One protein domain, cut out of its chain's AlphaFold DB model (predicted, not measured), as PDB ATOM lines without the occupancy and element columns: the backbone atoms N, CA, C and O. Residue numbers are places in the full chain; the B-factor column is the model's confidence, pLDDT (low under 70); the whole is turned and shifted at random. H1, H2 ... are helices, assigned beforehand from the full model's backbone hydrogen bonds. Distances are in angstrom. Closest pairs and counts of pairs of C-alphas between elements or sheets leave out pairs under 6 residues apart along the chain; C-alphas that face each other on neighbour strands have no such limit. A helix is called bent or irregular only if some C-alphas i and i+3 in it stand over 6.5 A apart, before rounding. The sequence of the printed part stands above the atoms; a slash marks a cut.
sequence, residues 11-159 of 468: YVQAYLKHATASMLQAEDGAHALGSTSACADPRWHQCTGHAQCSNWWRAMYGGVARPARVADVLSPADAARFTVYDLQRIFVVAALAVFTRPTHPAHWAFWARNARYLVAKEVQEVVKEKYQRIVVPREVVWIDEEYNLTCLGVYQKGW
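AT A GLANCE: This is residues 11 to 159 of the 468 residues of an uncharacterized protein of Trametes pubescens (UniProt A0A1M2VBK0). Two helices of the core, H5 and H6, stand between the long helix H1 on one side and H7 on the other, and H8 folds back on the far side of H7. H3 packs on H5 and the beginning of H1, with the tiny H4 beyond it, and at the far end of H1 a long loop without named elements leads back to H2, beside H6. The printed part has 149 residues with eight named helices, H1 to H8 in order, and no named strand: the class is all helix, with mostly crossed packing. It is compact, with a radius of gyration of the C-alphas of 15.7 A, and spans 46 by 35 by 23 A.

IN THESE COORDINATES: H1, residues 11 to 32, is the longest helix at 31.0 A, from C-alpha 11 at (32.425, -9.157, -5.260) to C-alpha 32 at (32.277, 3.865, 22.893). H2 is residues 56 to 61, H3 67 to 73, and H4 76 to 79. H5, residues 84 to 97, measures 20.1 A. H6 is residues 105 to 111. H7, residues 116 to 133, measures 22.6 A; it is irregular, with C-alphas 129 and 132 8.9 A apart, and has a kink of 57 degrees near residue 127. H8, residues 145 to 157, measures 18.3 A and ends at C-alpha 157 (8.497, -6.059, 12.903).

HOW THE PARTS SIT: H1 touches H5 with residues 11 to 16 alone, closest at the C-alphas of Val 12 and Ile 90, 5.4 A. H1 touches H6 with residues 16 to 24 alone, about perpendicular at 87 degrees; the closest C-alphas are those of Thr 20 and Ala 106, 4.4 A. H3 touches H5 at 88 degrees, about perpendicular, with C-alphas 67 and 88 closest at 5.4 A. H5 touches H7, closest at the C-alphas of Val 92 and Val 123, 5.3 A. H7 touches H8 at a steep tilt of 57 degrees, opposite ways, with C-alphas 120 and 145 closest at 5.7 A. H2 only just touches H6, with 3 pairs of C-alphas within 8 A, the closest those of Arg 58 and Trp 108, 5.8 A. H3 and H4 are close but not clearly touching, C-alphas 71 and 79 being 5.2 A apart. H1 and H7 are apart, for instance. Every O i to N i+4 pair is within hydrogen-bond range in H1, H2, H5 and H8; in H6 it is 2 of 3, in H7 12 of 14, and in H3 0 of 3, with 2 of 4 O i to N i+3 pairs in range, while H4 is too short for an i+4 pair.

THE WHOLE: The C-alphas farthest apart are those of Ser 35 and Gln 132, 49.7 A. The printed part has no cut. The links H1 to H2, 23 residues, and H7 to H8, 11 residues, are long. Mean pLDDT of the printed part is 88.7; residues 33 to 40, 47 to 53 and 130 to 131 are under 70.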
ATOM      1  N   TYR A  11      32.498 -10.590  -5.589       97.06
ATOM      2  CA  TYR A  11      32.425  -9.157  -5.260       97.06
ATOM      3  C   TYR A  11      31.180  -8.749  -4.447       97.06
ATOM      4  O   TYR A  11      31.276  -7.868  -3.595       97.06
ATOM      5  N   VAL A  12      30.031  -9.409  -4.648       97.56
ATOM      6  CA  VAL A  12      28.822  -9.211  -3.824       97.56
ATOM      7  C   VAL A  12      29.072  -9.749  -2.415       97.56
ATOM      8  O   VAL A  12      28.829  -9.048  -1.436       97.56
ATOM      9  N   GLN A  13      29.658 -10.943  -2.303       97.88
ATOM     10  CA  GLN A  13      30.026 -11.558  -1.025       97.88
ATOM     11  C   GLN A  13      31.112 -10.771  -0.269       97.88
ATOM     12  O   GLN A  13      31.037 -10.624   0.952       97.88
ATOM     13  N   ALA A  14      32.099 -10.205  -0.971       97.38
ATOM     14  CA  ALA A  14      33.092  -9.302  -0.388       97.38
ATOM     15  C   ALA A  14      32.436  -8.019   0.151       97.38
ATOM     16  O   ALA A  14      32.669  -7.639   1.301       97.38
ATOM     17  N   TYR A  15      31.544  -7.399  -0.629       98.06
ATOM     18  CA  TYR A  15      30.821  -6.204  -0.196       98.06
ATOM     19  C   TYR A  15      29.854  -6.476   0.970       98.06
ATOM     20  O   TYR A  15      29.773  -5.665   1.890       98.06
ATOM     21  N   LEU A  16      29.197  -7.641   1.014       97.81
ATOM     22  CA  LEU A  16      28.378  -8.080   2.153       97.81
ATOM     23  C   LEU A  16      29.199  -8.263   3.438       97.81
ATOM     24  O   LEU A  16      28.758  -7.850   4.516       97.81
ATOM     25  N   LYS A  17      30.410  -8.829   3.340       97.62
ATOM     26  CA  LYS A  17      31.348  -8.942   4.472       97.62
ATOM     27  C   LYS A  17      31.810  -7.565   4.953       97.62
ATOM     28  O   LYS A  17      31.763  -7.299   6.152       97.62
ATOM     29  N   HIS A  18      32.161  -6.659   4.042       97.50
ATOM     30  CA  HIS A  18      32.525  -5.287   4.403       97.50
ATOM     31  C   HIS A  18      31.355  -4.503   5.022       97.50
ATOM     32  O   HIS A  18      31.541  -3.823   6.030       97.50
ATOM     33  N   ALA A  19      30.141  -4.617   4.477       97.44
ATOM     34  CA  ALA A  19      28.944  -3.980   5.032       97.44
ATOM     35  C   ALA A  19      28.599  -4.523   6.432       97.44
ATOM     36  O   ALA A  19      28.195  -3.756   7.302       97.44
ATOM     37  N   THR A  20      28.822  -5.821   6.670       96.62
ATOM     38  CA  THR A  20      28.727  -6.455   7.998       96.62
ATOM     39  C   THR A  20      29.729  -5.829   8.971       96.62
ATOM     40  O   THR A  20      29.324  -5.338  10.022       96.62
ATOM     41  N   ALA A  21      31.015  -5.784   8.605       96.31
ATOM     42  CA  ALA A  21      32.074  -5.214   9.441       96.31
ATOM     43  C   ALA A  21      31.869  -3.712   9.719       96.31
ATOM     44  O   ALA A  21      31.960  -3.285  10.864       96.31
ATOM     45  N   SER A  22      31.501  -2.930   8.698       95.12
ATOM     46  CA  SER A  22      31.200  -1.493   8.816       95.12
ATOM     47  C   SER A  22      30.044  -1.208   9.776       95.12
ATOM     48  O   SER A  22      30.062  -0.206  10.484       95.12
ATOM     49  N   MET A  23      29.017  -2.065   9.783       94.25
ATOM     50  CA  MET A  23      27.846  -1.909  10.650       94.25
ATOM     51  C   MET A  23      28.219  -2.192  12.109       94.25
ATOM     52  O   MET A  23      27.912  -1.379  12.976       94.25
ATOM     53  N   LEU A  24      28.955  -3.283  12.357       91.81
ATOM     54  CA  LEU A  24      29.464  -3.630  13.689       91.81
ATOM     55  C   LEU A  24      30.429  -2.558  14.221       91.81
ATOM     56  O   LEU A  24      30.230  -2.059  15.320       91.81
ATOM     57  N   GLN A  25      31.385  -2.092  13.413       92.12
ATOM     58  CA  GLN A  25      32.314  -1.028  13.811       92.12
ATOM     59  C   GLN A  25      31.597   0.298  14.133       92.12
ATOM     60  O   GLN A  25      32.007   1.028  15.037       92.12
ATOM     61  N   ALA A  26      30.525   0.631  13.407       89.88
ATOM     62  CA  ALA A  26      29.724   1.822  13.686       89.88
ATOM     63  C   ALA A  26      28.880   1.681  14.969       89.88
ATOM     64  O   ALA A  26      28.644   2.675  15.654       89.88
ATOM     65  N   GLU A  27      28.458   0.461  15.303       87.12
ATOM     66  CA  GLU A  27      27.785   0.121  16.558       87.12
ATOM     67  C   GLU A  27      28.753   0.163  17.753       87.12
ATOM     68  O   GLU A  27      28.469   0.855  18.729       87.12
ATOM     69  N   ASP A  28      29.930  -0.459  17.640       86.88
ATOM     70  CA  ASP A  28      31.008  -0.391  18.636       86.88
ATOM     71  C   ASP A  28      31.436   1.063  18.895       86.88
ATOM     72  O   ASP A  28      31.578   1.493  20.041       86.88
ATOM     73  N   GLY A  29      31.561   1.865  17.832       84.69
ATOM     74  CA  GLY A  29      31.817   3.302  17.932       84.69
ATOM     75  C   GLY A  29      30.693   4.071  18.638       84.69
ATOM     76  O   GLY A  29      30.967   4.985  19.415       84.69
ATOM     77  N   ALA A  30      29.428   3.693  18.429       81.44
ATOM     78  CA  ALA A  30      28.295   4.291  19.136       81.44
ATOM     79  C   ALA A  30      28.252   3.897  20.624       81.44
ATOM     80  O   ALA A  30      27.917   4.742  21.453       81.44
ATOM     81  N   HIS A  31      28.642   2.664  20.968       76.88
ATOM     82  CA  HIS A  31      28.823   2.226  22.356       76.88
ATOM     83  C   HIS A  31      29.974   2.976  23.051       76.88
ATOM     84  O   HIS A  31      29.828   3.401  24.197       76.88
ATOM     85  N   ALA A  32      31.103   3.170  22.360       78.44
ATOM     86  CA  ALA A  32      32.277   3.865  22.893       78.44
ATOM     87  C   ALA A  32      32.020   5.361  23.162       78.44
ATOM     88  O   ALA A  32      32.552   5.920  24.120       78.44
ATOM     89  N   LEU A  33      31.151   6.007  22.373       68.62
ATOM     90  CA  LEU A  33      30.702   7.400  22.548       68.62
ATOM     91  C   LEU A  33      29.630   7.555  23.655       68.62
ATOM     92  O   LEU A  33      28.637   8.280  23.504       68.62
ATOM     93  N   GLY A  34      29.826   6.855  24.775       55.59
ATOM     94  CA  GLY A  34      28.914   6.821  25.915       55.59
ATOM     95  C   GLY A  34      28.685   8.189  26.568       55.59
ATOM     96  O   GLY A  34      29.523   9.090  26.512       55.59
ATOM     97  N   SER A  35      27.529   8.339  27.221       50.62
ATOM     98  CA  SER A  35      27.023   9.537  27.934       50.62
ATOM     99  C   SER A  35      26.849  10.845  27.139       50.62
ATOM    100  O   SER A  35      25.968  11.627  27.479       50.62
ATOM    101  N   THR A  36      27.619  11.089  26.075       52.53
ATOM    102  CA  THR A  36      27.603  12.359  25.320       52.53
ATOM    103  C   THR A  36      26.721  12.331  24.073       52.53
ATOM    104  O   THR A  36      26.276  13.380  23.608       52.53
ATOM    105  N   SER A  37      26.454  11.145  23.514       58.84
ATOM    106  CA  SER A  37      25.644  11.003  22.304       58.84
ATOM    107  C   SER A  37      24.159  10.753  22.587       58.84
ATOM    108  O   SER A  37      23.762  10.208  23.613       58.84
ATOM    109  N   ALA A  38      23.349  11.047  21.571       54.97
ATOM    110  CA  ALA A  38      21.966  10.602  21.383       54.97
ATOM    111  C   ALA A  38      21.634   9.169  21.842       54.97
ATOM    112  O   ALA A  38      20.503   8.877  22.231       54.97
ATOM    113  N   CYS A  39      22.606   8.268  21.701       59.62
ATOM    114  CA  CYS A  39      22.438   6.830  21.858       59.62
ATOM    115  C   CYS A  39      22.903   6.341  23.241       59.62
ATOM    116  O   CYS A  39      22.832   5.152  23.521       59.62
ATOM    117  N   ALA A  40      23.332   7.255  24.120       64.25
ATOM    118  CA  ALA A  40      23.870   6.940  25.441       64.25
ATOM    119  C   ALA A  40      22.886   6.241  26.399       64.25
ATOM    120  O   ALA A  40      23.334   5.627  27.365       64.25
ATOM    121  N   ASP A  41      21.572   6.319  26.161       71.25
ATOM    122  CA  ASP A  41      20.587   5.500  26.879       71.25
ATOM    123  C   ASP A  41      20.782   4.016  26.497       71.25
ATOM    124  O   ASP A  41      20.539   3.659  25.339       71.25
ATOM    125  N   PRO A  42      21.161   3.124  27.438       71.56
ATOM    126  CA  PRO A  42      21.456   1.721  27.136       71.56
ATOM    127  C   PRO A  42      20.309   0.967  26.451       71.56
ATOM    128  O   PRO A  42      20.552  -0.028  25.767       71.56
ATOM    129  N   ARG A  43      19.063   1.444  26.564       74.50
ATOM    130  CA  ARG A  43      17.886   0.868  25.890       74.50
ATOM    131  C   ARG A  43      17.924   1.011  24.362       74.50
ATOM    132  O   ARG A  43      17.179   0.313  23.676       74.50
ATOM    133  N   TRP A  44      18.790   1.866  23.809       75.44
ATOM    134  CA  TRP A  44      19.105   1.872  22.372       75.44
ATOM    135  C   TRP A  44      19.866   0.621  21.929       75.44
ATOM    136  O   TRP A  44      19.729   0.186  20.787       75.44
ATOM    137  N   HIS A  45      20.658   0.056  22.836       73.06
ATOM    138  CA  HIS A  45      21.687  -0.938  22.557       73.06
ATOM    139  C   HIS A  45      21.360  -2.329  23.119       73.06
ATOM    140  O   HIS A  45      21.833  -3.336  22.596       73.06
ATOM    141  N   GLN A  46      20.506  -2.396  24.142       70.19
ATOM    142  CA  GLN A  46      20.081  -3.623  24.805       70.19
ATOM    143  C   GLN A  46      19.235  -4.525  23.887       70.19
ATOM    144  O   GLN A  46      18.072  -4.232  23.602       70.19
ATOM    145  N   CYS A  47      19.784  -5.674  23.488       68.12
ATOM    146  CA  CYS A  47      19.004  -6.754  22.883       68.12
ATOM    147  C   CYS A  47      18.077  -7.381  23.940       68.12
ATOM    148  O   CYS A  47      18.524  -7.801  25.009       68.12
ATOM    149  N   THR A  48      16.773  -7.449  23.662       59.03
ATOM    150  CA  THR A  48      15.739  -7.820  24.645       59.03
ATOM    151  C   THR A  48      15.593  -9.333  24.842       59.03
ATOM    152  O   THR A  48      14.556  -9.909  24.520       59.03
ATOM    153  N   GLY A  49      16.634  -9.978  25.375       50.94
ATOM    154  CA  GLY A  49      16.631 -11.359  25.889       50.94
ATOM    155  C   GLY A  49      16.583 -12.476  24.837       50.94
ATOM    156  O   GLY A  49      17.293 -13.469  24.965       50.94
ATOM    157  N   HIS A  50      15.801 -12.313  23.771       58.28
ATOM    158  CA  HIS A  50      15.825 -13.210  22.622       58.28
ATOM    159  C   HIS A  50      17.100 -12.987  21.803       58.28
ATOM    160  O   HIS A  50      17.381 -11.867  21.378       58.28
ATOM    161  N   ALA A  51      17.798 -14.075  21.457       55.84
ATOM    162  CA  ALA A  51      18.965 -14.082  20.562       55.84
ATOM    163  C   ALA A  51      18.658 -13.662  19.101       55.84
ATOM    164  O   ALA A  51      19.502 -13.794  18.220       55.84
ATOM    165  N   GLN A  52      17.437 -13.187  18.842       61.12
ATOM    166  CA  GLN A  52      16.914 -12.748  17.549       61.12
ATOM    167  C   GLN A  52      16.513 -11.259  17.548       61.12
ATOM    168  O   GLN A  52      16.211 -10.715  16.496       61.12
ATOM    169  N   CYS A  53      16.527 -10.554  18.686       60.22
ATOM    170  CA  CYS A  53      16.255  -9.114  18.678       60.22
ATOM    171  C   CYS A  53      17.488  -8.332  18.202       60.22
ATOM    172  O   CYS A  53      18.545  -8.390  18.827       60.22
ATOM    173  N   SER A  54      17.327  -7.548  17.135       74.56
ATOM    174  CA  SER A  54      18.236  -6.447  16.811       74.56
ATOM    175  C   SER A  54      17.943  -5.277  17.752       74.56
ATOM    176  O   SER A  54      16.800  -5.101  18.169       74.56
ATOM    177  N   ASN A  55      18.942  -4.474  18.119       82.12
ATOM    178  CA  ASN A  55      18.718  -3.336  19.015       82.12
ATOM    179  C   ASN A  55      18.126  -2.115  18.272       82.12
ATOM    180  O   ASN A  55      18.141  -2.022  17.039       82.12
ATOM    181  N   TRP A  56      17.574  -1.160  19.030       86.19
ATOM    182  CA  TRP A  56      16.962   0.047  18.460       86.19
ATOM    183  C   TRP A  56      17.966   0.909  17.683       86.19
ATOM    184  O   TRP A  56      17.568   1.604  16.745       86.19
ATOM    185  N   TRP A  57      19.253   0.857  18.042       88.81
ATOM    186  CA  TRP A  57      20.320   1.572  17.350       88.81
ATOM    187  C   TRP A  57      20.508   1.064  15.919       88.81
ATOM    188  O   TRP A  57      20.356   1.847  14.979       88.81
ATOM    189  N   ARG A  58      20.730  -0.246  15.730       90.56
ATOM    190  CA  ARG A  58      20.857  -0.887  14.408       90.56
ATOM    191  C   ARG A  58      19.668  -0.553  13.516       90.56
ATOM    192  O   ARG A  58      19.850  -0.119  12.383       90.56
ATOM    193  N   ALA A  59      18.453  -0.674  14.054       90.44
ATOM    194  CA  ALA A  59      17.212  -0.409  13.331       90.44
ATOM    195  C   ALA A  59      17.058   1.039  12.830       90.44
ATOM    196  O   ALA A  59      16.438   1.283  11.790       90.44
ATOM    197  N   MET A  60      17.601   2.012  13.564       90.25
ATOM    198  CA  MET A  60      17.407   3.439  13.294       90.25
ATOM    199  C   MET A  60      18.598   4.092  12.584       90.25
ATOM    200  O   MET A  60      18.384   4.960  11.734       90.25
ATOM    201  N   TYR A  61      19.822   3.674  12.915       90.56
ATOM    202  CA  TYR A  61      21.068   4.363  12.572       90.56
ATOM    203  C   TYR A  61      22.106   3.490  11.853       90.56
ATOM    204  O   TYR A  61      23.015   4.049  11.237       90.56
ATOM    205  N   GLY A  62      21.951   2.160  11.839       92.38
ATOM    206  CA  GLY A  62      22.926   1.222  11.262       92.38
ATOM    207  C   GLY A  62      23.185   1.352   9.752       92.38
ATOM    208  O   GLY A  62      24.071   0.678   9.242       92.38
ATOM    209  N   GLY A  63      22.454   2.214   9.034       95.06
ATOM    210  CA  GLY A  63      22.473   2.381   7.577       95.06
ATOM    211  C   GLY A  63      23.756   2.997   6.999       95.06
ATOM    212  O   GLY A  63      23.747   4.122   6.483       95.06
ATOM    213  N   VAL A  64      24.863   2.262   7.088       95.88
ATOM    214  CA  VAL A  64      26.210   2.681   6.669       95.88
ATOM    215  C   VAL A  64      26.553   2.352   5.211       95.88
ATOM    216  O   VAL A  64      27.432   3.003   4.650       95.88
ATOM    217  N   ALA A  65      25.868   1.399   4.568       96.50
ATOM    218  CA  ALA A  65      26.186   0.964   3.205       96.50
ATOM    219  C   ALA A  65      25.931   2.074   2.162       96.50
ATOM    220  O   ALA A  65      24.959   2.828   2.255       96.50
ATOM    221  N   ARG A  66      26.812   2.181   1.156       96.38
ATOM    222  CA  ARG A  66      26.757   3.184   0.067       96.38
ATOM    223  C   ARG A  66      27.319   2.610  -1.244       96.38
ATOM    224  O   ARG A  66      28.380   1.989  -1.170       96.38
ATOM    225  N   PRO A  67      26.735   2.903  -2.427       94.81
ATOM    226  CA  PRO A  67      27.273   2.446  -3.717       94.81
ATOM    227  C   PRO A  67      28.736   2.851  -3.947       94.81
ATOM    228  O   PRO A  67      29.548   2.041  -4.377       94.81
ATOM    229  N   ALA A  68      29.106   4.079  -3.561       93.81
ATOM    230  CA  ALA A  68      30.479   4.579  -3.669       93.81
ATOM    231  C   ALA A  68      31.506   3.744  -2.876       93.81
ATOM    232  O   ALA A  68      32.654   3.649  -3.289       93.81
ATOM    233  N   ARG A  69      31.092   3.092  -1.777       95.44
ATOM    234  CA  ARG A  69      31.959   2.224  -0.960       95.44
ATOM    235  C   ARG A  69      32.182   0.836  -1.566       95.44
ATOM    236  O   ARG A  69      32.862   0.034  -0.944       95.44
ATOM    237  N   VAL A  70      31.600   0.504  -2.724       95.81
ATOM    238  CA  VAL A  70      31.886  -0.784  -3.381       95.81
ATOM    239  C   VAL A  70      33.317  -0.799  -3.918       95.81
ATOM    240  O   VAL A  70      34.014  -1.781  -3.698       95.81
ATOM    241  N   ALA A  71      33.776   0.288  -4.552       95.31
ATOM    242  CA  ALA A  71      35.134   0.383  -5.104       95.31
ATOM    243  C   ALA A  71      36.214   0.135  -4.036       95.31
ATOM    244  O   ALA A  71      37.119  -0.659  -4.269       95.31
ATOM    245  N   ASP A  72      36.051   0.731  -2.850       94.38
ATOM    246  CA  ASP A  72      36.953   0.607  -1.692       94.38
ATOM    247  C   ASP A  72      37.146  -0.837  -1.181       94.38
ATOM    248  O   ASP A  72      38.069  -1.100  -0.413       94.38
ATOM    249  N   VAL A  73      36.258  -1.765  -1.559       95.19
ATOM    250  CA  VAL A  73      36.248  -3.172  -1.109       95.19
ATOM    251  C   VAL A  73      36.812  -4.123  -2.168       95.19
ATOM    252  O   VAL A  73      37.123  -5.277  -1.870       95.19
ATOM    253  N   LEU A  74      36.939  -3.664  -3.413       93.94
ATOM    254  CA  LEU A  74      37.530  -4.440  -4.499       93.94
ATOM    255  C   LEU A  74      39.048  -4.238  -4.528       93.94
ATOM    256  O   LEU A  74      39.576  -3.274  -3.976       93.94
ATOM    257  N   SER A  75      39.772  -5.129  -5.213       93.81
ATOM    258  CA  SER A  75      41.171  -4.834  -5.529       93.81
ATOM    259  C   SER A  75      41.229  -3.577  -6.418       93.81
ATOM    260  O   SER A  75      40.323  -3.390  -7.236       93.81
ATOM    261  N   PRO A  76      42.272  -2.729  -6.343       91.38
ATOM    262  CA  PRO A  76      42.384  -1.564  -7.225       91.38
ATOM    263  C   PRO A  76      42.333  -1.928  -8.719       91.38
ATOM    264  O   PRO A  76      41.783  -1.176  -9.522       91.38
ATOM    265  N   ALA A  77      42.840  -3.111  -9.083       92.38
ATOM    266  CA  ALA A  77      42.777  -3.640 -10.444       92.38
ATOM    267  C   ALA A  77      41.347  -4.017 -10.874       92.38
ATOM    268  O   ALA A  77      40.997  -3.835 -12.036       92.38
ATOM    269  N   ASP A  78      40.509  -4.508  -9.957       91.94
ATOM    270  CA  ASP A  78      39.108  -4.839 -10.242       91.94
ATOM    271  C   ASP A  78      38.202  -3.609 -10.170       91.94
ATOM    272  O   ASP A  78      37.352  -3.431 -11.039       91.94
ATOM    273  N   ALA A  79      38.438  -2.696  -9.225       90.56
ATOM    274  CA  ALA A  79      37.770  -1.398  -9.178       90.56
ATOM    275  C   ALA A  79      37.959  -0.617 -10.493       90.56
ATOM    276  O   ALA A  79      36.992  -0.079 -11.025       90.56
ATOM    277  N   ALA A  80      39.170  -0.630 -11.068       91.62
ATOM    278  CA  ALA A  80      39.468  -0.004 -12.359       91.62
ATOM    279  C   ALA A  80      38.827  -0.707 -13.577       91.62
ATOM    280  O   ALA A  80      38.731  -0.105 -14.646       91.62
ATOM    281  N   ARG A  81      38.380  -1.966 -13.443       92.56
ATOM    282  CA  ARG A  81      37.680  -2.722 -14.503       92.56
ATOM    283  C   ARG A  81      36.171  -2.470 -14.532       92.56
ATOM    284  O   ARG A  81      35.537  -2.776 -15.542       92.56
ATOM    285  N   PHE A  82      35.582  -1.959 -13.451       93.31
ATOM    286  CA  PHE A  82      34.134  -1.788 -13.329       93.31
ATOM    287  C   PHE A  82      33.677  -0.365 -13.625       93.31
ATOM    288  O   PHE A  82      34.230   0.610 -13.125       93.31
ATOM    289  N   THR A  83      32.589  -0.235 -14.389       93.31
ATOM    290  CA  THR A  83      31.907   1.056 -14.511       93.31
ATOM    291  C   THR A  83      31.138   1.367 -13.227       93.31
ATOM    292  O   THR A  83      30.762   0.465 -12.472       93.31
ATOM    293  N   VAL A  84      30.807   2.643 -13.007       92.88
ATOM    294  CA  VAL A  84      29.959   3.079 -11.880       92.88
ATOM    295  C   VAL A  84      28.648   2.276 -11.815       92.88
ATOM    296  O   VAL A  84      28.219   1.889 -10.730       92.88
ATOM    297  N   TYR A  85      28.057   1.928 -12.963       92.56
ATOM    298  CA  TYR A  85      26.844   1.104 -13.040       92.56
ATOM    299  C   TYR A  85      27.050  -0.366 -12.649       92.56
ATOM    300  O   TYR A  85      26.082  -1.040 -12.301       92.56
ATOM    301  N   ASP A  86      28.264  -0.903 -12.767       94.12
ATOM    302  CA  ASP A  86      28.572  -2.276 -12.355       94.12
ATOM    303  C   ASP A  86      28.779  -2.328 -10.832       94.12
ATOM    304  O   ASP A  86      28.215  -3.194 -10.165       94.12
ATOM    305  N   LEU A  87      29.456  -1.322 -10.263       94.94
ATOM    306  CA  LEU A  87      29.543  -1.105  -8.811       94.94
ATOM    307  C   LEU A  87      28.149  -0.906  -8.183       94.94
ATOM    308  O   LEU A  87      27.830  -1.515  -7.161       94.94
ATOM    309  N   GLN A  88      27.281  -0.121  -8.830       95.62
ATOM    310  CA  GLN A  88      25.886   0.076  -8.415       95.62
ATOM    311  C   GLN A  88      25.077  -1.235  -8.462       95.62
ATOM    312  O   GLN A  88      24.282  -1.499  -7.561       95.62
ATOM    313  N   ARG A  89      25.314  -2.109  -9.455       95.50
ATOM    314  CA  ARG A  89      24.700  -3.450  -9.508       95.50
ATOM    315  C   ARG A  89      25.193  -4.365  -8.387       95.50
ATOM    316  O   ARG A  89      24.364  -5.026  -7.769       95.50
ATOM    317  N   ILE A  90      26.490  -4.368  -8.070       96.56
ATOM    318  CA  ILE A  90      27.040  -5.112  -6.919       96.56
ATOM    319  C   ILE A  90      26.380  -4.641  -5.611       96.56
ATOM    320  O   ILE A  90      25.943  -5.471  -4.813       96.56
ATOM    321  N   PHE A  91      26.229  -3.324  -5.421       97.88
ATOM    322  CA  PHE A  91      25.515  -2.740  -4.279       97.88
ATOM    323  C   PHE A  91      24.050  -3.205  -4.194       97.88
ATOM    324  O   PHE A  91      23.600  -3.630  -3.131       97.88
ATOM    325  N   VAL A  92      23.313  -3.150  -5.308       97.56
ATOM    326  CA  VAL A  92      21.889  -3.521  -5.373       97.56
ATOM    327  C   VAL A  92      21.668  -5.014  -5.128       97.56
ATOM    328  O   VAL A  92      20.791  -5.374  -4.344       97.56
ATOM    329  N   VAL A  93      22.482  -5.891  -5.721       97.50
ATOM    330  CA  VAL A  93      22.384  -7.344  -5.491       97.50
ATOM    331  C   VAL A  93      22.733  -7.691  -4.040       97.50
ATOM    332  O   VAL A  93      22.028  -8.491  -3.428       97.50
ATOM    333  N   ALA A  94      23.736  -7.036  -3.444       98.25
ATOM    334  CA  ALA A  94      24.044  -7.188  -2.020       98.25
ATOM    335  C   ALA A  94      22.885  -6.723  -1.115       98.25
ATOM    336  O   ALA A  94      22.530  -7.422  -0.169       98.25
ATOM    337  N   ALA A  95      22.255  -5.582  -1.418       98.38
ATOM    338  CA  ALA A  95      21.107  -5.082  -0.660       98.38
ATOM    339  C   ALA A  95      19.913  -6.056  -0.712       98.38
ATOM    340  O   ALA A  95      19.292  -6.332   0.319       98.38
ATOM    341  N   LEU A  96      19.624  -6.609  -1.895       97.75
ATOM    342  CA  LEU A  96      18.568  -7.602  -2.111       97.75
ATOM    343  C   LEU A  96      18.855  -8.923  -1.372       97.75
ATOM    344  O   LEU A  96      17.962  -9.443  -0.711       97.75
ATOM    345  N   ALA A  97      20.096  -9.425  -1.400       97.88
ATOM    346  CA  ALA A  97      20.501 -10.690  -0.764       97.88
ATOM    347  C   ALA A  97      20.313 -10.739   0.770       97.88
ATOM    348  O   ALA A  97      20.321 -11.814   1.375       97.88
ATOM    349  N   VAL A  98      20.145  -9.582   1.419       97.75
ATOM    350  CA  VAL A  98      19.847  -9.480   2.860       97.75
ATOM    351  C   VAL A  98      18.472  -8.875   3.160       97.75
ATOM    352  O   VAL A  98      18.131  -8.707   4.328       97.75
ATOM    353  N   PHE A  99      17.657  -8.562   2.148       97.69
ATOM    354  CA  PHE A  99      16.353  -7.903   2.312       97.69
ATOM    355  C   PHE A  99      15.387  -8.707   3.199       97.69
ATOM    356  O   PHE A  99      14.823  -8.167   4.150       97.69
ATOM    357  N   THR A 100      15.278 -10.015   2.962       95.62
ATOM    358  CA  THR A 100      14.468 -10.977   3.738       95.62
ATOM    359  C   THR A 100      15.117 -11.431   5.049       95.62
ATOM    360  O   THR A 100      14.487 -12.157   5.817       95.62
ATOM    361  N   ARG A 101      16.368 -11.034   5.332       94.56
ATOM    362  CA  ARG A 101      17.230 -11.677   6.343       94.56
ATOM    363  C   ARG A 101      17.697 -10.713   7.456       94.56
ATOM    364  O   ARG A 101      18.896 -10.466   7.577       94.56
ATOM    365  N   PRO A 102      16.794 -10.186   8.312       93.25
ATOM    366  CA  PRO A 102      17.132  -9.276   9.420       93.25
ATOM    367  C   PRO A 102      18.011  -9.892  10.528       93.25
ATOM    368  O   PRO A 102      18.551  -9.153  11.356       93.25
ATOM    369  N   THR A 103      18.210 -11.216  10.515       90.88
ATOM    370  CA  THR A 103      19.282 -11.927  11.237       90.88
ATOM    371  C   THR A 103      20.679 -11.431  10.865       90.88
ATOM    372  O   THR A 103      21.569 -11.377  11.711       90.88
ATOM    373  N   HIS A 104      20.896 -11.119   9.586       93.56
ATOM    374  CA  HIS A 104      22.214 -10.846   9.037       93.56
ATOM    375  C   HIS A 104      22.635  -9.404   9.369       93.56
ATOM    376  O   HIS A 104      21.880  -8.481   9.052       93.56
ATOM    377  N   PRO A 105      23.829  -9.136   9.937       92.00
ATOM    378  CA  PRO A 105      24.181  -7.780  10.371       92.00
ATOM    379  C   PRO A 105      24.166  -6.758   9.222       92.00
ATOM    380  O   PRO A 105      23.691  -5.637   9.406       92.00
ATOM    381  N   ALA A 106      24.568  -7.159   8.006       96.94
ATOM    382  CA  ALA A 106      24.463  -6.289   6.832       96.94
ATOM    383  C   ALA A 106      23.018  -5.902   6.453       96.94
ATOM    384  O   ALA A 106      22.860  -4.876   5.804       96.94
ATOM    385  N   HIS A 107      21.962  -6.621   6.874       97.12
ATOM    386  CA  HIS A 107      20.580  -6.156   6.660       97.12
ATOM    387  C   HIS A 107      20.410  -4.736   7.201       97.12
ATOM    388  O   HIS A 107      19.917  -3.859   6.501       97.12
ATOM    389  N   TRP A 108      20.903  -4.477   8.411       96.44
ATOM    390  CA  TRP A 108      20.827  -3.164   9.047       96.44
ATOM    391  C   TRP A 108      21.767  -2.140   8.387       96.44
ATOM    392  O   TRP A 108      21.427  -0.960   8.336       96.44
ATOM    393  N   ALA A 109      22.865  -2.589   7.762       97.44
ATOM    394  CA  ALA A 109      23.755  -1.741   6.960       97.44
ATOM    395  C   ALA A 109      23.057  -1.086   5.750       97.44
ATOM    396  O   ALA A 109      23.401   0.042   5.392       97.44
ATOM    397  N   PHE A 110      22.077  -1.765   5.145       98.25
ATOM    398  CA  PHE A 110      21.272  -1.250   4.027       98.25
ATOM    399  C   PHE A 110      19.909  -0.694   4.480       98.25
ATOM    400  O   PHE A 110      19.497   0.394   4.079       98.25
ATOM    401  N   TRP A 111      19.199  -1.446   5.321       97.88
ATOM    402  CA  TRP A 111      17.752  -1.333   5.523       97.88
ATOM    403  C   TRP A 111      17.333  -0.683   6.851       97.88
ATOM    404  O   TRP A 111      16.136  -0.601   7.150       97.88
ATOM    405  N   ALA A 112      18.280  -0.153   7.629       95.75
ATOM    406  CA  ALA A 112      17.975   0.734   8.751       95.75
ATOM    407  C   ALA A 112      17.241   2.011   8.297       95.75
ATOM    408  O   ALA A 112      17.384   2.486   7.163       95.75
ATOM    409  N   ARG A 113      16.460   2.611   9.203       94.19
ATOM    410  CA  ARG A 113      15.553   3.735   8.902       94.19
ATOM    411  C   ARG A 113      16.243   4.949   8.266       94.19
ATOM    412  O   ARG A 113      15.619   5.629   7.454       94.19
ATOM    413  N   ASN A 114      17.503   5.218   8.609       94.88
ATOM    414  CA  ASN A 114      18.300   6.321   8.061       94.88
ATOM    415  C   ASN A 114      18.819   6.103   6.624       94.88
ATOM    416  O   ASN A 114      19.273   7.068   6.005       94.88
ATOM    417  N   ALA A 115      18.766   4.878   6.090       96.19
ATOM    418  CA  ALA A 115      19.247   4.553   4.744       96.19
ATOM    419  C   ALA A 115      18.180   3.950   3.821       96.19
ATOM    420  O   ALA A 115      18.212   4.240   2.626       96.19
ATOM    421  N   ARG A 116      17.214   3.184   4.351       96.94
ATOM    422  CA  ARG A 116      16.317   2.313   3.566       96.94
ATOM    423  C   ARG A 116      15.640   2.952   2.350       96.94
ATOM    424  O   ARG A 116      15.533   2.285   1.336       96.94
ATOM    425  N   TYR A 117      15.228   4.220   2.422       97.31
ATOM    426  CA  TYR A 117      14.605   4.930   1.292       97.31
ATOM    427  C   TYR A 117      15.601   5.193   0.153       97.31
ATOM    428  O   TYR A 117      15.290   4.992  -1.011       97.31
ATOM    429  N   LEU A 118      16.836   5.581   0.489       97.19
ATOM    430  CA  LEU A 118      17.894   5.772  -0.506       97.19
ATOM    431  C   LEU A 118      18.276   4.433  -1.146       97.19
ATOM    432  O   LEU A 118      18.429   4.364  -2.358       97.19
ATOM    433  N   VAL A 119      18.374   3.362  -0.351       98.12
ATOM    434  CA  VAL A 119      18.673   2.020  -0.878       98.12
ATOM    435  C   VAL A 119      17.524   1.490  -1.736       98.12
ATOM    436  O   VAL A 119      17.777   0.981  -2.822       98.12
ATOM    437  N   ALA A 120      16.270   1.651  -1.305       97.94
ATOM    438  CA  ALA A 120      15.105   1.236  -2.078       97.94
ATOM    439  C   ALA A 120      15.022   1.977  -3.422       97.94
ATOM    440  O   ALA A 120      14.766   1.333  -4.434       97.94
ATOM    441  N   LYS A 121      15.338   3.279  -3.460       97.12
ATOM    442  CA  LYS A 121      15.442   4.050  -4.708       97.12
ATOM    443  C   LYS A 121      16.563   3.548  -5.632       97.12
ATOM    444  O   LYS A 121      16.322   3.360  -6.819       97.12
ATOM    445  N   GLU A 122      17.765   3.299  -5.107       96.38
ATOM    446  CA  GLU A 122      18.898   2.756  -5.885       96.38
ATOM    447  C   GLU A 122      18.565   1.376  -6.482       96.38
ATOM    448  O   GLU A 122      18.784   1.133  -7.670       96.38
ATOM    449  N   VAL A 123      17.965   0.490  -5.677       97.06
ATOM    450  CA  VAL A 123      17.427  -0.799  -6.142       97.06
ATOM    451  C   VAL A 123      16.372  -0.558  -7.220       97.06
ATOM    452  O   VAL A 123      16.442  -1.163  -8.285       97.06
ATOM    453  N   GLN A 124      15.434   0.361  -6.993       96.38
ATOM    454  CA  GLN A 124      14.338   0.641  -7.911       96.38
ATOM    455  C   GLN A 124      14.805   1.126  -9.289       96.38
ATOM    456  O   GLN A 124      14.215   0.714 -10.293       96.38
ATOM    457  N   GLU A 125      15.825   1.985  -9.342       94.00
ATOM    458  CA  GLU A 125      16.410   2.503 -10.583       94.00
ATOM    459  C   GLU A 125      17.132   1.388 -11.355       94.00
ATOM    460  O   GLU A 125      16.780   1.120 -12.506       94.00
ATOM    461  N   VAL A 126      18.050   0.657 -10.710       94.50
ATOM    462  CA  VAL A 126      18.796  -0.447 -11.346       94.50
ATOM    463  C   VAL A 126      17.872  -1.576 -11.815       94.50
ATOM    464  O   VAL A 126      18.067  -2.110 -12.908       94.50
ATOM    465  N   VAL A 127      16.858  -1.927 -11.017       93.44
ATOM    466  CA  VAL A 127      15.866  -2.959 -11.354       93.44
ATOM    467  C   VAL A 127      15.049  -2.537 -12.578       93.44
ATOM    468  O   VAL A 127      15.035  -3.272 -13.561       93.44
ATOM    469  N   LYS A 128      14.430  -1.342 -12.578       89.31
ATOM    470  CA  LYS A 128      13.613  -0.869 -13.717       89.31
ATOM    471  C   LYS A 128      14.409  -0.753 -15.014       89.31
ATOM    472  O   LYS A 128      13.885  -1.083 -16.071       89.31
ATOM    473  N   GLU A 129      15.641  -0.262 -14.941       81.94
ATOM    474  CA  GLU A 129      16.432   0.045 -16.131       81.94
ATOM    475  C   GLU A 129      17.181  -1.181 -16.688       81.94
ATOM    476  O   GLU A 129      17.349  -1.302 -17.901       81.94
ATOM    477  N   LYS A 130      17.684  -2.082 -15.825       66.12
ATOM    478  CA  LYS A 130      18.714  -3.073 -16.205       66.12
ATOM    479  C   LYS A 130      18.510  -4.483 -15.617       66.12
ATOM    480  O   LYS A 130      19.501  -5.182 -15.383       66.12
ATOM    481  N   TYR A 131      17.259  -4.949 -15.479       65.44
ATOM    482  CA  TYR A 131      16.890  -6.339 -15.114       65.44
ATOM    483  C   TYR A 131      17.800  -7.427 -15.728       65.44
ATOM    484  O   TYR A 131      18.195  -8.360 -15.041       65.44
ATOM    485  N   GLN A 132      18.188  -7.294 -17.002       72.00
ATOM    486  CA  GLN A 132      19.013  -8.276 -17.729       72.00
ATOM    487  C   GLN A 132      20.432  -8.508 -17.160       72.00
ATOM    488  O   GLN A 132      21.107  -9.437 -17.596       72.00
ATOM    489  N   ARG A 133      20.929  -7.658 -16.247       84.75
ATOM    490  CA  ARG A 133      22.324  -7.693 -15.749       84.75
ATOM    491  C   ARG A 133      22.450  -7.961 -14.246       84.75
ATOM    492  O   ARG A 133      23.561  -7.902 -13.710       84.75
ATOM    493  N   ILE A 134      21.339  -8.252 -13.571       92.31
ATOM    494  CA  ILE A 134      21.308  -8.693 -12.173       92.31
ATOM    495  C   ILE A 134      20.413  -9.923 -12.031       92.31
ATOM    496  O   ILE A 134      19.289  -9.948 -12.523       92.31
ATOM    497  N   VAL A 135      20.893 -10.939 -11.322       93.19
ATOM    498  CA  VAL A 135      20.054 -12.042 -10.854       93.19
ATOM    499  C   VAL A 135      19.470 -11.615  -9.514       93.19
ATOM    500  O   VAL A 135      20.177 -11.564  -8.507       93.19
ATOM    501  N   VAL A 136      18.181 -11.276  -9.511       93.38
ATOM    502  CA  VAL A 136      17.443 -10.994  -8.275       93.38
ATOM    503  C   VAL A 136      17.382 -12.285  -7.436       93.38
ATOM    504  O   VAL A 136      17.035 -13.335  -7.987       93.38
ATOM    505  N   PRO A 137      17.723 -12.249  -6.132       94.31
ATOM    506  CA  PRO A 137      17.597 -13.399  -5.238       94.31
ATOM    507  C   PRO A 137      16.190 -14.001  -5.259       94.31
ATOM    508  O   PRO A 137      15.202 -13.274  -5.194       94.31
ATOM    509  N   ARG A 138      16.088 -15.337  -5.295       91.38
ATOM    510  CA  ARG A 138      14.803 -16.056  -5.452       91.38
ATOM    511  C   ARG A 138      13.787 -15.790  -4.331       91.38
ATOM    512  O   ARG A 138      12.602 -16.026  -4.523       91.38
ATOM    513  N   GLU A 139      14.253 -15.317  -3.176       92.62
ATOM    514  CA  GLU A 139      13.426 -14.926  -2.027       92.62
ATOM    515  C   GLU A 139      12.742 -13.551  -2.194       92.62
ATOM    516  O   GLU A 139      11.880 -13.202  -1.388       92.62
ATOM    517  N   VAL A 140      13.127 -12.744  -3.194       94.19
ATOM    518  CA  VAL A 140      12.749 -11.325  -3.298       94.19
ATOM    519  C   VAL A 140      12.049 -11.020  -4.623       94.19
ATOM    520  O   VAL A 140      12.600 -11.231  -5.699       94.19
ATOM    521  N   VAL A 141      10.845 -10.445  -4.549       93.88
ATOM    522  CA  VAL A 141      10.064  -9.995  -5.714       93.88
ATOM    523  C   VAL A 141       9.931  -8.473  -5.669       93.88
ATOM    524  O   VAL A 141       9.065  -7.933  -4.980       93.88
ATOM    525  N   TRP A 142      10.799  -7.761  -6.393       95.50
ATOM    526  CA  TRP A 142      10.808  -6.297  -6.367       95.50
ATOM    527  C   TRP A 142       9.757  -5.687  -7.312       95.50
ATOM    528  O   TRP A 142      10.052  -5.381  -8.464       95.50
ATOM    529  N   ILE A 143       8.532  -5.498  -6.810       94.38
ATOM    530  CA  ILE A 143       7.454  -4.788  -7.526       94.38
ATOM    531  C   ILE A 143       7.769  -3.283  -7.644       94.38
ATOM    532  O   ILE A 143       8.170  -2.808  -8.708       94.38
ATOM    533  N   ASP A 144       7.631  -2.536  -6.544       95.81
ATOM    534  CA  ASP A 144       7.918  -1.100  -6.478       95.81
ATOM    535  C   ASP A 144       8.514  -0.666  -5.119       95.81
ATOM    536  O   ASP A 144       8.549  -1.448  -4.165       95.81
ATOM    537  N   GLU A 145       9.016   0.570  -5.029       96.38
ATOM    538  CA  GLU A 145       9.683   1.114  -3.838       96.38
ATOM    539  C   GLU A 145       8.776   1.123  -2.592       96.38
ATOM    540  O   GLU A 145       9.208   0.720  -1.510       96.38
ATOM    541  N   GLU A 146       7.515   1.540  -2.728       96.94
ATOM    542  CA  GLU A 146       6.589   1.722  -1.603       96.94
ATOM    543  C   GLU A 146       6.066   0.377  -1.083       96.94
ATOM    544  O   GLU A 146       6.027   0.141   0.132       96.94
ATOM    545  N   TYR A 147       5.754  -0.545  -1.997       97.06
ATOM    546  CA  TYR A 147       5.390  -1.922  -1.688       97.06
ATOM    547  C   TYR A 147       6.531  -2.644  -0.961       97.06
ATOM    548  O   TYR A 147       6.330  -3.189   0.127       97.06
ATOM    549  N   ASN A 148       7.759  -2.591  -1.493       97.38
ATOM    550  CA  ASN A 148       8.898  -3.266  -0.868       97.38
ATOM    551  C   ASN A 148       9.278  -2.641   0.481       97.38
ATOM    552  O   ASN A 148       9.569  -3.376   1.423       97.38
ATOM    553  N   LEU A 149       9.208  -1.316   0.641       97.44
ATOM    554  CA  LEU A 149       9.402  -0.676   1.949       97.44
ATOM    555  C   LEU A 149       8.298  -1.037   2.961       97.44
ATOM    556  O   LEU A 149       8.564  -1.074   4.166       97.44
ATOM    557  N   THR A 150       7.089  -1.355   2.491       96.75
ATOM    558  CA  THR A 150       5.996  -1.875   3.326       96.75
ATOM    559  C   THR A 150       6.267  -3.322   3.754       96.75
ATOM    560  O   THR A 150       6.223  -3.619   4.950       96.75
ATOM    561  N   CYS A 151       6.653  -4.205   2.826       96.00
ATOM    562  CA  CYS A 151       7.070  -5.583   3.126       96.00
ATOM    563  C   CYS A 151       8.287  -5.636   4.065       96.00
ATOM    564  O   CYS A 151       8.293  -6.407   5.022       96.00
ATOM    565  N   LEU A 152       9.275  -4.758   3.866       95.88
ATOM    566  CA  LEU A 152      10.418  -4.585   4.764       95.88
ATOM    567  C   LEU A 152       9.973  -4.250   6.194       95.88
ATOM    568  O   LEU A 152      10.531  -4.777   7.154       95.88
ATOM    569  N   GLY A 153       8.937  -3.420   6.350       93.56
ATOM    570  CA  GLY A 153       8.323  -3.137   7.646       93.56
ATOM    571  C   GLY A 153       7.725  -4.379   8.317       93.56
ATOM    572  O   GLY A 153       7.839  -4.518   9.535       93.56
ATOM    573  N   VAL A 154       7.146  -5.305   7.543       92.88
ATOM    574  CA  VAL A 154       6.648  -6.597   8.048       92.88
ATOM    575  C   VAL A 154       7.810  -7.496   8.477       92.88
ATOM    576  O   VAL A 154       7.791  -7.991   9.602       92.88
ATOM    577  N   TYR A 155       8.848  -7.644   7.642       91.12
ATOM    578  CA  TYR A 155      10.038  -8.432   7.982       91.12
ATOM    579  C   TYR A 155      10.748  -7.896   9.230       91.12
ATOM    580  O   TYR A 155      11.093  -8.670  10.117       91.12
ATOM    581  N   GLN A 156      10.913  -6.577   9.357       92.00
ATOM    582  CA  GLN A 156      11.572  -5.963  10.514       92.00
ATOM    583  C   GLN A 156      10.732  -6.043  11.801       92.00
ATOM    584  O   GLN A 156      11.310  -6.080  12.885       92.00
ATOM    585  N   LYS A 157       9.393  -6.119  11.727       87.81
ATOM    586  CA  LYS A 157       8.497  -6.059  12.903       87.81
ATOM    587  C   LYS A 157       8.799  -7.111  13.979       87.81
ATOM    588  O   LYS A 157       8.649  -6.809  15.156       87.81
ATOM    589  N   GLY A 158       9.220  -8.318  13.590       84.88
ATOM    590  CA  GLY A 158       9.597  -9.388  14.528       84.88
ATOM    591  C   GLY A 158      11.008  -9.269  15.123       84.88
ATOM    592  O   GLY A 158      11.353 -10.042  16.008       84.88
ATOM    593  N   TRP A 159      11.819  -8.326  14.629       87.19
ATOM    594  CA  TRP A 159      13.257  -8.210  14.914       87.19
ATOM    595  C   TRP A 159      13.631  -6.898  15.614       87.19
ATOM    596  O   TRP A 159      14.744  -6.777  16.123       87.19
TER     597      TRP A 159